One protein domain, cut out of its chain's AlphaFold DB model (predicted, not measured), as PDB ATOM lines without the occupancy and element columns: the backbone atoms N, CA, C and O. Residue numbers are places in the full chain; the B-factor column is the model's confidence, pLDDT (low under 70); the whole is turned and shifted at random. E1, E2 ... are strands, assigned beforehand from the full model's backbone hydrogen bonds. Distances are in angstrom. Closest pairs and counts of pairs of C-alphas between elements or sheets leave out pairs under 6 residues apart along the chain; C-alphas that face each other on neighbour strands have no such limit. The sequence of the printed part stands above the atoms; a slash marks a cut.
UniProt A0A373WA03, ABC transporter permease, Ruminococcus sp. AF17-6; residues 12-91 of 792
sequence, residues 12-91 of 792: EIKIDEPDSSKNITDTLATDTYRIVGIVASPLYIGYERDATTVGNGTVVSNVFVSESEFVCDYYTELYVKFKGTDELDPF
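What this domain is: This is residues 12 to 91 of the 792 residues of the protein "ABC transporter permease" of Ruminococcus sp. AF17-6 (UniProt A0A373WA03). This domain has little regular structure: a loose body of wide loops has one tiny two-stranded hairpin, E1 and E2, at one end, and an arm of residues 74 to 91 sticks out from it. Of the 80 printed residues, 6 are in named elements, E1 then E2, with no named helix; the class is all strand, and the sheet is antiparallel. The whole is loose, with a radius of gyration of the C-alphas of 16.1 A, and only just elongated, spanning 47 by 31 by 26 A.

How they stand to each other: E1, residues 12 to 14, and E2, residues 32 to 34, form an antiparallel hairpin at 157 degrees. N 13 and O 33 are within hydrogen-bond range at 2.8 A.

Where its parts are: E1 begins at C-alpha 12 (39.466, 19.460, 23.014) and is 6.7 A long. E2 ends at C-alpha 34 (38.573, 23.727, 23.617) and is 7.0 A long.

The domain as a whole: The farthest C-alphas, of Ser 21 and Glu 87, are 48.2 A apart. The printed part has no cut. The 17-residue link from E1 to E2 is long. Residues 18 to 21 and 50 to 58 have pLDDT under 70.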
ATOM      1  N   GLU A  12      39.331  18.943  24.380       91.62
ATOM      2  CA  GLU A  12      39.466  19.460  23.014       91.62
ATOM      3  C   GLU A  12      38.608  18.639  22.049       91.62
ATOM      4  O   GLU A  12      38.459  17.427  22.212       91.62
ATOM      5  N   ILE A  13      38.025  19.320  21.067       89.88
ATOM      6  CA  ILE A  13      37.270  18.741  19.961       89.88
ATOM      7  C   ILE A  13      37.939  19.214  18.679       89.88
ATOM      8  O   ILE A  13      38.150  20.414  18.505       89.88
ATOM      9  N   LYS A  14      38.236  18.270  17.790       89.69
ATOM     10  CA  LYS A  14      38.609  18.560  16.412       89.69
ATOM     11  C   LYS A  14      37.371  18.415  15.534       89.69
ATOM     12  O   LYS A  14      36.632  17.444  15.687       89.69
ATOM     13  N   ILE A  15      37.134  19.400  14.683       87.50
ATOM     14  CA  ILE A  15      36.063  19.425  13.694       87.50
ATOM     15  C   ILE A  15      36.717  19.142  12.347       87.50
ATOM     16  O   ILE A  15      37.670  19.820  11.977       87.50
ATOM     17  N   ASP A  16      36.219  18.136  11.642       81.75
ATOM     18  CA  ASP A  16      36.702  17.768  10.316       81.75
ATOM     19  C   ASP A  16      35.615  18.064   9.277       81.75
ATOM     20  O   ASP A  16      34.421  17.940   9.563       81.75
ATOM     21  N   GLU A  17      36.041  18.461   8.077       81.06
ATOM     22  CA  GLU A  17      35.143  18.649   6.940       81.06
ATOM     23  C   GLU A  17      34.792  17.272   6.349       81.06
ATOM     24  O   GLU A  17      35.700  16.480   6.074       81.06
ATOM     25  N   PRO A  18      33.500  16.945   6.173       65.50
ATOM     26  CA  PRO A  18      33.082  15.658   5.615       65.50
ATOM     27  C   PRO A  18      33.522  15.487   4.161       65.50
ATOM     28  O   PRO A  18      33.837  14.378   3.728       65.50
ATOM     29  N   ASP A  19      33.539  16.589   3.413       67.25
ATOM     30  CA  ASP A  19      34.005  16.646   2.036       67.25
ATOM     31  C   ASP A  19      35.536  16.729   2.009       67.25
ATOM     32  O   ASP A  19      36.133  17.763   2.298       67.25
ATOM     33  N   SER A  20      36.182  15.629   1.615       66.44
ATOM     34  CA  SER A  20      37.648  15.543   1.542       66.44
ATOM     35  C   SER A  20      38.305  16.540   0.575       66.44
ATOM     36  O   SER A  20      39.526  16.702   0.614       66.44
ATOM     37  N   SER A  21      37.525  17.190  -0.297       64.56
ATOM     38  CA  SER A  21      38.011  18.230  -1.207       64.56
ATOM     39  C   SER A  21      38.081  19.621  -0.566       64.56
ATOM     40  O   SER A  21      38.721  20.514  -1.125       64.56
ATOM     41  N   LYS A  22      37.472  19.804   0.610       74.00
ATOM     42  CA  LYS A  22      37.390  21.076   1.332       74.00
ATOM     43  C   LYS A  22      38.124  20.992   2.661       74.00
ATOM     44  O   LYS A  22      38.275  19.921   3.246       74.00
ATOM     45  N   ASN A  23      38.580  22.136   3.163       82.12
ATOM     46  CA  ASN A  23      39.085  22.220   4.524       82.12
ATOM     47  C   ASN A  23      38.076  22.953   5.395       82.12
ATOM     48  O   ASN A  23      37.563  24.007   5.028       82.12
ATOM     49  N   ILE A  24      37.884  22.468   6.621       86.88
ATOM     50  CA  ILE A  24      37.060  23.171   7.611       86.88
ATOM     51  C   ILE A  24      37.564  24.606   7.842       86.88
ATOM     52  O   ILE A  24      36.790  25.507   8.162       86.88
ATOM     53  N   THR A  25      38.864  24.834   7.614       88.94
ATOM     54  CA  THR A  25      39.511  26.141   7.733       88.94
ATOM     55  C   THR A  25      39.114  27.149   6.651       88.94
ATOM     56  O   THR A  25      39.460  28.322   6.751       88.94
ATOM     57  N   ASP A  26      38.391  26.707   5.622       85.19
ATOM     58  CA  ASP A  26      37.817  27.586   4.600       85.19
ATOM     59  C   ASP A  26      36.578  28.323   5.144       85.19
ATOM     60  O   ASP A  26      36.214  29.391   4.656       85.19
ATOM     61  N   THR A  27      35.953  27.776   6.195       85.19
ATOM     62  CA  THR A  27      34.791  28.371   6.878       85.19
ATOM     63  C   THR A  27      35.134  28.863   8.286       85.19
ATOM     64  O   THR A  27      34.664  29.924   8.698       85.19
ATOM     65  N   LEU A  28      35.961  28.117   9.025       90.25
ATOM     66  CA  LEU A  28      36.363  28.413  10.401       90.25
ATOM     67  C   LEU A  28      37.836  28.840  10.491       90.25
ATOM     68  O   LEU A  28      38.683  28.363   9.755       90.25
ATOM     69  N   ALA A  29      38.195  29.696  11.441       92.06
ATOM     70  CA  ALA A  29      39.573  30.155  11.624       92.06
ATOM     71  C   ALA A  29      40.522  29.035  12.106       92.06
ATOM     72  O   ALA A  29      41.735  29.102  11.901       92.06
ATOM     73  N   THR A  30      39.979  28.004  12.760       92.38
ATOM     74  CA  THR A  30      40.707  26.818  13.229       92.38
ATOM     75  C   THR A  30      39.810  25.577  13.214       92.38
ATOM     76  O   THR A  30      38.583  25.683  13.221       92.38
ATOM     77  N   ASP A  31      40.429  24.396  13.207       91.75
ATOM     78  CA  ASP A  31      39.762  23.091  13.234       91.75
ATOM     79  C   ASP A  31      39.617  22.520  14.655       91.75
ATOM     80  O   ASP A  31      38.851  21.585  14.878       91.75
ATOM     81  N   THR A  32      40.339  23.068  15.635       93.56
ATOM     82  CA  THR A  32      40.453  22.490  16.975       93.56
ATOM     83  C   THR A  32      40.004  23.487  18.033       93.56
ATOM     84  O   THR A  32      40.597  24.550  18.209       93.56
ATOM     85  N   TYR A  33      38.982  23.111  18.802       92.75
ATOM     86  CA  TYR A  33      38.374  23.954  19.828       92.75
ATOM     87  C   TYR A  33      38.452  23.312  21.205       92.75
ATOM     88  O   TYR A  33      38.221  22.117  21.388       92.75
ATOM     89  N   ARG A  34      38.696  24.141  22.220       93.69
ATOM     90  CA  ARG A  34      38.573  23.727  23.617       93.69
ATOM     91  C   ARG A  34      37.146  23.945  24.107       93.69
ATOM     92  O   ARG A  34      36.612  25.047  24.014       93.69
ATOM     93  N   ILE A  35      36.555  22.924  24.717       92.81
ATOM     94  CA  ILE A  35      35.212  22.995  25.296       92.81
ATOM     95  C   ILE A  35      35.250  23.911  26.523       92.81
ATOM     96  O   ILE A  35      35.777  23.538  27.573       92.81
ATOM     97  N   VAL A  36      34.671  25.106  26.421       93.19
ATOM     98  CA  VAL A  36      34.621  26.082  27.530       93.19
ATOM     99  C   VAL A  36      33.352  25.983  28.377       93.19
ATOM    100  O   VAL A  36      33.323  26.469  29.506       93.19
ATOM    101  N   GLY A  37      32.312  25.321  27.870       90.50
ATOM    102  CA  GLY A  37      31.040  25.167  28.561       90.50
ATOM    103  C   GLY A  37      30.130  24.163  27.869       90.50
ATOM    104  O   GLY A  37      30.321  23.838  26.702       90.50
ATOM    105  N   ILE A  38      29.141  23.671  28.613       87.19
ATOM    106  CA  ILE A  38      28.068  22.810  28.111       87.19
ATOM    107  C   ILE A  38      26.760  23.506  28.474       87.19
ATOM    108  O   ILE A  38      26.546  23.844  29.640       87.19
ATOM    109  N   VAL A  39      25.903  23.741  27.482       84.38
ATOM    110  CA  VAL A  39      24.652  24.494  27.641       84.38
ATOM    111  C   VAL A  39      23.447  23.653  27.229       84.38
ATOM    112  O   VAL A  39      23.555  22.749  26.406       84.38
ATOM    113  N   ALA A  40      22.286  23.957  27.807       78.81
ATOM    114  CA  ALA A  40      21.004  23.446  27.341       78.81
ATOM    115  C   ALA A  40      20.404  24.461  26.362       78.81
ATOM    116  O   ALA A  40      20.085  25.580  26.765       78.81
ATOM    117  N   SER A  41      20.271  24.085  25.088       83.81
ATOM    118  CA  SER A  41      19.629  24.938  24.084       83.81
ATOM    119  C   SER A  41      18.113  24.717  24.093       83.81
ATOM    120  O   SER A  41      17.687  23.569  23.987       83.81
ATOM    121  N   PRO A  42      17.286  25.775  24.163       81.75
ATOM    122  CA  PRO A  42      15.835  25.643  24.050       81.75
ATOM    123  C   PRO A  42      15.381  25.281  22.629       81.75
ATOM    124  O   PRO A  42      14.207  24.988  22.441       81.75
ATOM    125  N   LEU A  43      16.272  25.309  21.630       80.75
ATOM    126  CA  LEU A  43      15.962  24.838  20.276       80.75
ATOM    127  C   LEU A  43      15.787  23.318  20.222       80.75
ATOM    128  O   LEU A  43      15.063  22.836  19.366       80.75
ATOM    129  N   TYR A  44      16.409  22.591  21.155       81.94
ATOM    130  CA  TYR A  44      16.411  21.135  21.167       81.94
ATOM    131  C   TYR A  44      16.150  20.616  22.577       81.94
ATOM    132  O   TYR A  44      17.067  20.517  23.407       81.94
ATOM    133  N   ILE A  45      14.885  20.318  22.860       84.38
ATOM    134  CA  ILE A  45      14.463  19.827  24.171       84.38
ATOM    135  C   ILE A  45      14.567  18.306  24.274       84.38
ATOM    136  O   ILE A  45      14.569  17.815  25.389       84.38
ATOM    137  N   GLY A  46      14.684  17.549  23.186       80.38
ATOM    138  CA  GLY A  46      14.885  16.098  23.202       80.38
ATOM    139  C   GLY A  46      16.317  15.705  23.575       80.38
ATOM    140  O   GLY A  46      17.258  16.492  23.407       80.38
ATOM    141  N   TYR A  47      16.496  14.495  24.116       76.75
ATOM    142  CA  TYR A  47      17.825  13.875  24.244       76.75
ATOM    143  C   TYR A  47      18.279  13.188  22.958       76.75
ATOM    144  O   TYR A  47      19.474  13.188  22.669       76.75
ATOM    145  N   GLU A  48      17.343  12.610  22.204       71.88
ATOM    146  CA  GLU A  48      17.615  12.134  20.849       71.88
ATOM    147  C   GLU A  48      17.763  13.345  19.913       71.88
ATOM    148  O   GLU A  48      17.271  14.445  20.187       71.88
ATOM    149  N   ARG A  49      18.553  13.176  18.859       74.88
ATOM    150  CA  ARG A  49      18.855  14.216  17.877       74.88
ATOM    151  C   ARG A  49      18.472  13.700  16.504       74.88
ATOM    152  O   ARG A  49      18.554  12.495  16.263       74.88
ATOM    153  N   ASP A  50      18.080  14.619  15.632       65.19
ATOM    154  CA  ASP A  50      17.704  14.284  14.266       65.19
ATOM    155  C   ASP A  50      18.891  13.652  13.508       65.19
ATOM    156  O   ASP A  50      20.067  13.842  13.848       65.19
ATOM    157  N   ALA A  51      18.584  12.844  12.496       63.44
ATOM    158  CA  ALA A  51      19.599  12.254  11.633       63.44
ATOM    159  C   ALA A  51      20.260  13.330  10.754       63.44
ATOM    160  O   ALA A  51      19.659  14.359  10.452       63.44
ATOM    161  N   THR A  52      21.494  13.080  10.320       65.69
ATOM    162  CA  THR A  52      22.211  13.949   9.374       65.69
ATOM    163  C   THR A  52      22.694  13.147   8.173       65.69
ATOM    164  O   THR A  52      22.823  11.925   8.244       65.69
ATOM    165  N   THR A  53      22.955  13.834   7.066       56.28
ATOM    166  CA  THR A  53      23.566  13.267   5.860       56.28
ATOM    167  C   THR A  53      25.094  13.249   5.929       56.28
ATOM    168  O   THR A  53      25.761  12.842   4.990       56.28
ATOM    169  N   VAL A  54      25.662  13.717   7.041       61.00
ATOM    170  CA  VAL A  54      27.098  13.921   7.232       61.00
ATOM    171  C   VAL A  54      27.691  12.872   8.181       61.00
ATOM    172  O   VAL A  54      27.109  12.542   9.217       61.00
ATOM    173  N   GLY A  55      28.889  12.370   7.869       66.12
ATOM    174  CA  GLY A  55      29.628  11.438   8.728       66.12
ATOM    175  C   GLY A  55      28.920  10.088   8.878       66.12
ATOM    176  O   GLY A  55      28.504   9.485   7.897       66.12
ATOM    177  N   ASN A  56      28.747   9.605  10.113       60.41
ATOM    178  CA  ASN A  56      27.994   8.370  10.389       60.41
ATOM    179  C   ASN A  56      26.466   8.583  10.433       60.41
ATOM    180  O   ASN A  56      25.721   7.722  10.906       60.41
ATOM    181  N   GLY A  57      25.998   9.752   9.995       60.84
ATOM    182  CA  GLY A  57      24.597  10.133   9.879       60.84
ATOM    183  C   GLY A  57      23.830  10.252  11.194       60.84
ATOM    184  O   GLY A  57      22.602  10.149  11.205       60.84
ATOM    185  N   THR A  58      24.533  10.397  12.315       64.88
ATOM    186  CA  THR A  58      23.933  10.571  13.639       64.88
ATOM    187  C   THR A  58      24.448  11.865  14.250       64.88
ATOM    188  O   THR A  58      25.646  12.013  14.496       64.88
ATOM    189  N   VAL A  59      23.547  12.803  14.543       75.62
ATOM    190  CA  VAL A  59      23.922  14.017  15.271       75.62
ATOM    191  C   VAL A  59      24.071  13.669  16.746       75.62
ATOM    192  O   VAL A  59      23.149  13.184  17.390       75.62
ATOM    193  N   VAL A  60      25.253  13.911  17.305       74.12
ATOM    194  CA  VAL A  60      25.529  13.618  18.720       74.12
ATOM    195  C   VAL A  60      25.360  14.868  19.589       74.12
ATOM    196  O   VAL A  60      24.942  14.787  20.744       74.12
ATOM    197  N   SER A  61      25.701  16.043  19.058       80.12
ATOM    198  CA  SER A  61      25.581  17.323  19.756       80.12
ATOM    199  C   SER A  61      25.678  18.500  18.785       80.12
ATOM    200  O   SER A  61      26.122  18.326  17.657       80.12
ATOM    201  N   ASN A  62      25.321  19.693  19.264       82.44
ATOM    202  CA  ASN A  62      25.491  20.956  18.545       82.44
ATOM    203  C   ASN A  62      26.575  21.786  19.239       82.44
ATOM    204  O   ASN A  62      26.593  21.879  20.470       82.44
ATOM    205  N   VAL A  63      27.463  22.396  18.455       86.88
ATOM    206  CA  VAL A  63      28.566  23.227  18.953       86.88
ATOM    207  C   VAL A  63      28.272  24.688  18.629       86.88
ATOM    208  O   VAL A  63      27.839  25.009  17.530       86.88
ATOM    209  N   PHE A  64      28.513  25.576  19.593       88.94
ATOM    210  CA  PHE A  64      28.405  27.020  19.406       88.94
ATOM    211  C   PHE A  64      29.804  27.632  19.466       88.94
ATOM    212  O   PHE A  64      30.505  27.461  20.468       88.94
ATOM    213  N   VAL A  65      30.191  28.350  18.415       90.50
ATOM    214  CA  VAL A  65      31.442  29.118  18.339       90.50
ATOM    215  C   VAL A  65      31.136  30.609  18.184       90.50
ATOM    216  O   VAL A  65      30.015  30.995  17.858       90.50
ATOM    217  N   SER A  66      32.116  31.457  18.495       90.25
ATOM    218  CA  SER A  66      31.990  32.911  18.340       90.25
ATOM    219  C   SER A  66      31.947  33.289  16.861       90.25
ATOM    220  O   SER A  66      32.613  32.657  16.048       90.25
ATOM    221  N   GLU A  67      31.244  34.371  16.526       89.62
ATOM    222  CA  GLU A  67      31.238  34.953  15.176       89.62
ATOM    223  C   GLU A  67      32.656  35.250  14.666       89.62
ATOM    224  O   GLU A  67      32.951  35.044  13.498       89.62
ATOM    225  N   SER A  68      33.565  35.650  15.562       90.44
ATOM    226  CA  SER A  68      34.972  35.917  15.236       90.44
ATOM    227  C   SER A  68      35.748  34.711  14.701       90.44
ATOM    228  O   SER A  68      36.838  34.898  14.170       90.44
ATOM    229  N   GLU A  69      35.236  33.495  14.898       92.00
ATOM    230  CA  GLU A  69      35.858  32.267  14.399       92.00
ATOM    231  C   GLU A  69      35.405  31.920  12.980       92.00
ATOM    232  O   GLU A  69      35.995  31.036  12.373       92.00
ATOM    233  N   PHE A  70      34.388  32.587  12.432       91.31
ATOM    234  CA  PHE A  70      33.981  32.392  11.044       91.31
ATOM    235  C   PHE A  70      34.804  33.294  10.118       91.31
ATOM    236  O   PHE A  70      34.975  34.486  10.374       91.31
ATOM    237  N   VAL A  71      35.326  32.715   9.035       90.56
ATOM    238  CA  VAL A  71      36.080  33.439   7.993       90.56
ATOM    239  C   VAL A  71      35.138  33.971   6.906       90.56
ATOM    240  O   VAL A  71      35.466  34.927   6.205       90.56
ATOM    241  N   CYS A  72      33.947  33.382   6.784       82.94
ATOM    242  CA  CYS A  72      32.905  33.838   5.878       82.94
ATOM    243  C   CYS A  72      32.228  35.129   6.374       82.94
ATOM    244  O   CYS A  72      31.996  35.322   7.564       82.94
ATOM    245  N   ASP A  73      31.862  36.010   5.441       82.81
ATOM    246  CA  ASP A  73      31.208  37.298   5.705       82.81
ATOM    247  C   ASP A  73      29.677  37.237   5.552       82.81
ATOM    248  O   ASP A  73      29.016  38.241   5.277       82.81
ATOM    249  N   TYR A  74      29.098  36.045   5.706       83.00
ATOM    250  CA  TYR A  74      27.692  35.796   5.431       83.00
ATOM    251  C   TYR A  74      27.050  34.784   6.374       83.00
ATOM    252  O   TYR A  74      27.706  33.892   6.901       83.00
ATOM    253  N   TYR A  75      25.726  34.882   6.506       84.12
ATOM    254  CA  TYR A  75      24.906  33.939   7.266       84.12
ATOM    255  C   TYR A  75      24.122  33.016   6.331       84.12
ATOM    256  O   TYR A  75      23.740  33.410   5.228       84.12
ATOM    257  N   THR A  76      23.873  31.792   6.793       83.75
ATOM    258  CA  THR A  76      23.098  30.763   6.080       83.75
ATOM    259  C   THR A  76      21.691  30.579   6.647       83.75
ATOM    260  O   THR A  76      20.839  30.005   5.979       83.75
ATOM    261  N   GLU A  77      21.425  31.087   7.853       86.50
ATOM    262  CA  GLU A  77      20.153  30.932   8.562       86.50
ATOM    263  C   GLU A  77      19.713  32.248   9.215       86.50
ATOM    264  O   GLU A  77      20.539  33.054   9.650       86.50
ATOM    265  N   LEU A  78      18.396  32.444   9.336       86.81
ATOM    266  CA  LEU A  78      17.792  33.589  10.016       86.81
ATOM    267  C   LEU A  78      16.726  33.123  11.018       86.81
ATOM    268  O   LEU A  78      15.663  32.639  10.639       86.81
ATOM    269  N   TYR A  79      16.967  33.353  12.310       88.25
ATOM    270  CA  TYR A  79      15.965  33.127  13.355       88.25
ATOM    271  C   TYR A  79      15.068  34.361  13.508       88.25
ATOM    272  O   TYR A  79      15.516  35.418  13.957       88.25
ATOM    273  N   VAL A  80      13.779  34.223  13.188       89.62
ATOM    274  CA  VAL A  80      12.806  35.326  13.248       89.62
ATOM    275  C   VAL A  80      11.882  35.182  14.457       89.62
ATOM    276  O   VAL A  80      11.207  34.170  14.637       89.62
ATOM    277  N   LYS A  81      11.794  36.234  15.281       89.25
ATOM    278  CA  LYS A  81      10.791  36.348  16.350       89.25
ATOM    279  C   LYS A  81       9.762  37.415  15.992       89.25
ATOM    280  O   LYS A  81      10.074  38.604  15.949       89.25
ATOM    281  N   PHE A  82       8.512  37.002  15.807       91.44
ATOM    282  CA  PHE A  82       7.418  37.927  15.527       91.44
ATOM    283  C   PHE A  82       6.940  38.666  16.780       91.44
ATOM    284  O   PHE A  82       6.838  38.109  17.869       91.44
ATOM    285  N   LYS A  83       6.598  39.945  16.627       91.25
ATOM    286  CA  LYS A  83       6.043  40.754  17.719       91.25
ATOM    287  C   LYS A  83       4.634  40.274  18.093       91.25
ATOM    288  O   LYS A  83       3.805  40.063  17.200       91.25
ATOM    289  N   GLY A  84       4.352  40.154  19.392       89.88
ATOM    290  CA  GLY A  84       3.040  39.788  19.936       89.88
ATOM    291  C   GLY A  84       2.733  38.289  19.924       89.88
ATOM    292  O   GLY A  84       1.641  37.903  20.319       89.88
ATOM    293  N   THR A  85       3.658  37.436  19.466       91.38
ATOM    294  CA  THR A  85       3.515  35.973  19.597       91.38
ATOM    295  C   THR A  85       4.014  35.460  20.949       91.38
ATOM    296  O   THR A  85       3.754  34.321  21.308       91.38
ATOM    297  N   ASP A  86       4.700  36.300  21.721       89.38
ATOM    298  CA  ASP A  86       5.230  36.017  23.054       89.38
ATOM    299  C   ASP A  86       4.178  36.054  24.173       89.38
ATOM    300  O   ASP A  86       4.421  35.515  25.249       89.38
ATOM    301  N   GLU A  87       3.011  36.650  23.918       90.25
ATOM    302  CA  GLU A  87       1.861  36.644  24.837       90.25
ATOM    303  C   GLU A  87       0.943  35.423  24.643       90.25
ATOM    304  O   GLU A  87       0.046  35.185  25.453       90.25
ATOM    305  N   LEU A  88       1.152  34.656  23.569       91.81
ATOM    306  CA  LEU A  88       0.352  33.486  23.222       91.81
ATOM    307  C   LEU A  88       1.011  32.210  23.754       91.81
ATOM    308  O   LEU A  88       2.235  32.115  23.835       91.81
ATOM    309  N   ASP A  89       0.197  31.204  24.079       89.75
ATOM    310  CA  ASP A  89       0.704  29.858  24.354       89.75
ATOM    311  C   ASP A  89       1.327  29.296  23.063       89.75
ATOM    312  O   ASP A  89       0.600  29.153  22.076       89.75
ATOM    313  N   PRO A  90       2.631  28.956  23.034       88.38
ATOM    314  CA  PRO A  90       3.288  28.448  21.834       88.38
ATOM    315  C   PRO A  90       2.628  27.200  21.240       88.38
ATOM    316  O   PRO A  90       2.773  26.951  20.051       88.38
ATOM    317  N   PHE A  91       1.912  26.415  22.050       88.00
ATOM    318  CA  PHE A  91       1.237  25.191  21.616       88.00
ATOM    319  C   PHE A  91      -0.216  25.414  21.163       88.00
ATOM    320  O   PHE A  91      -0.864  24.459  20.729       88.00
TER     321      PHE A  91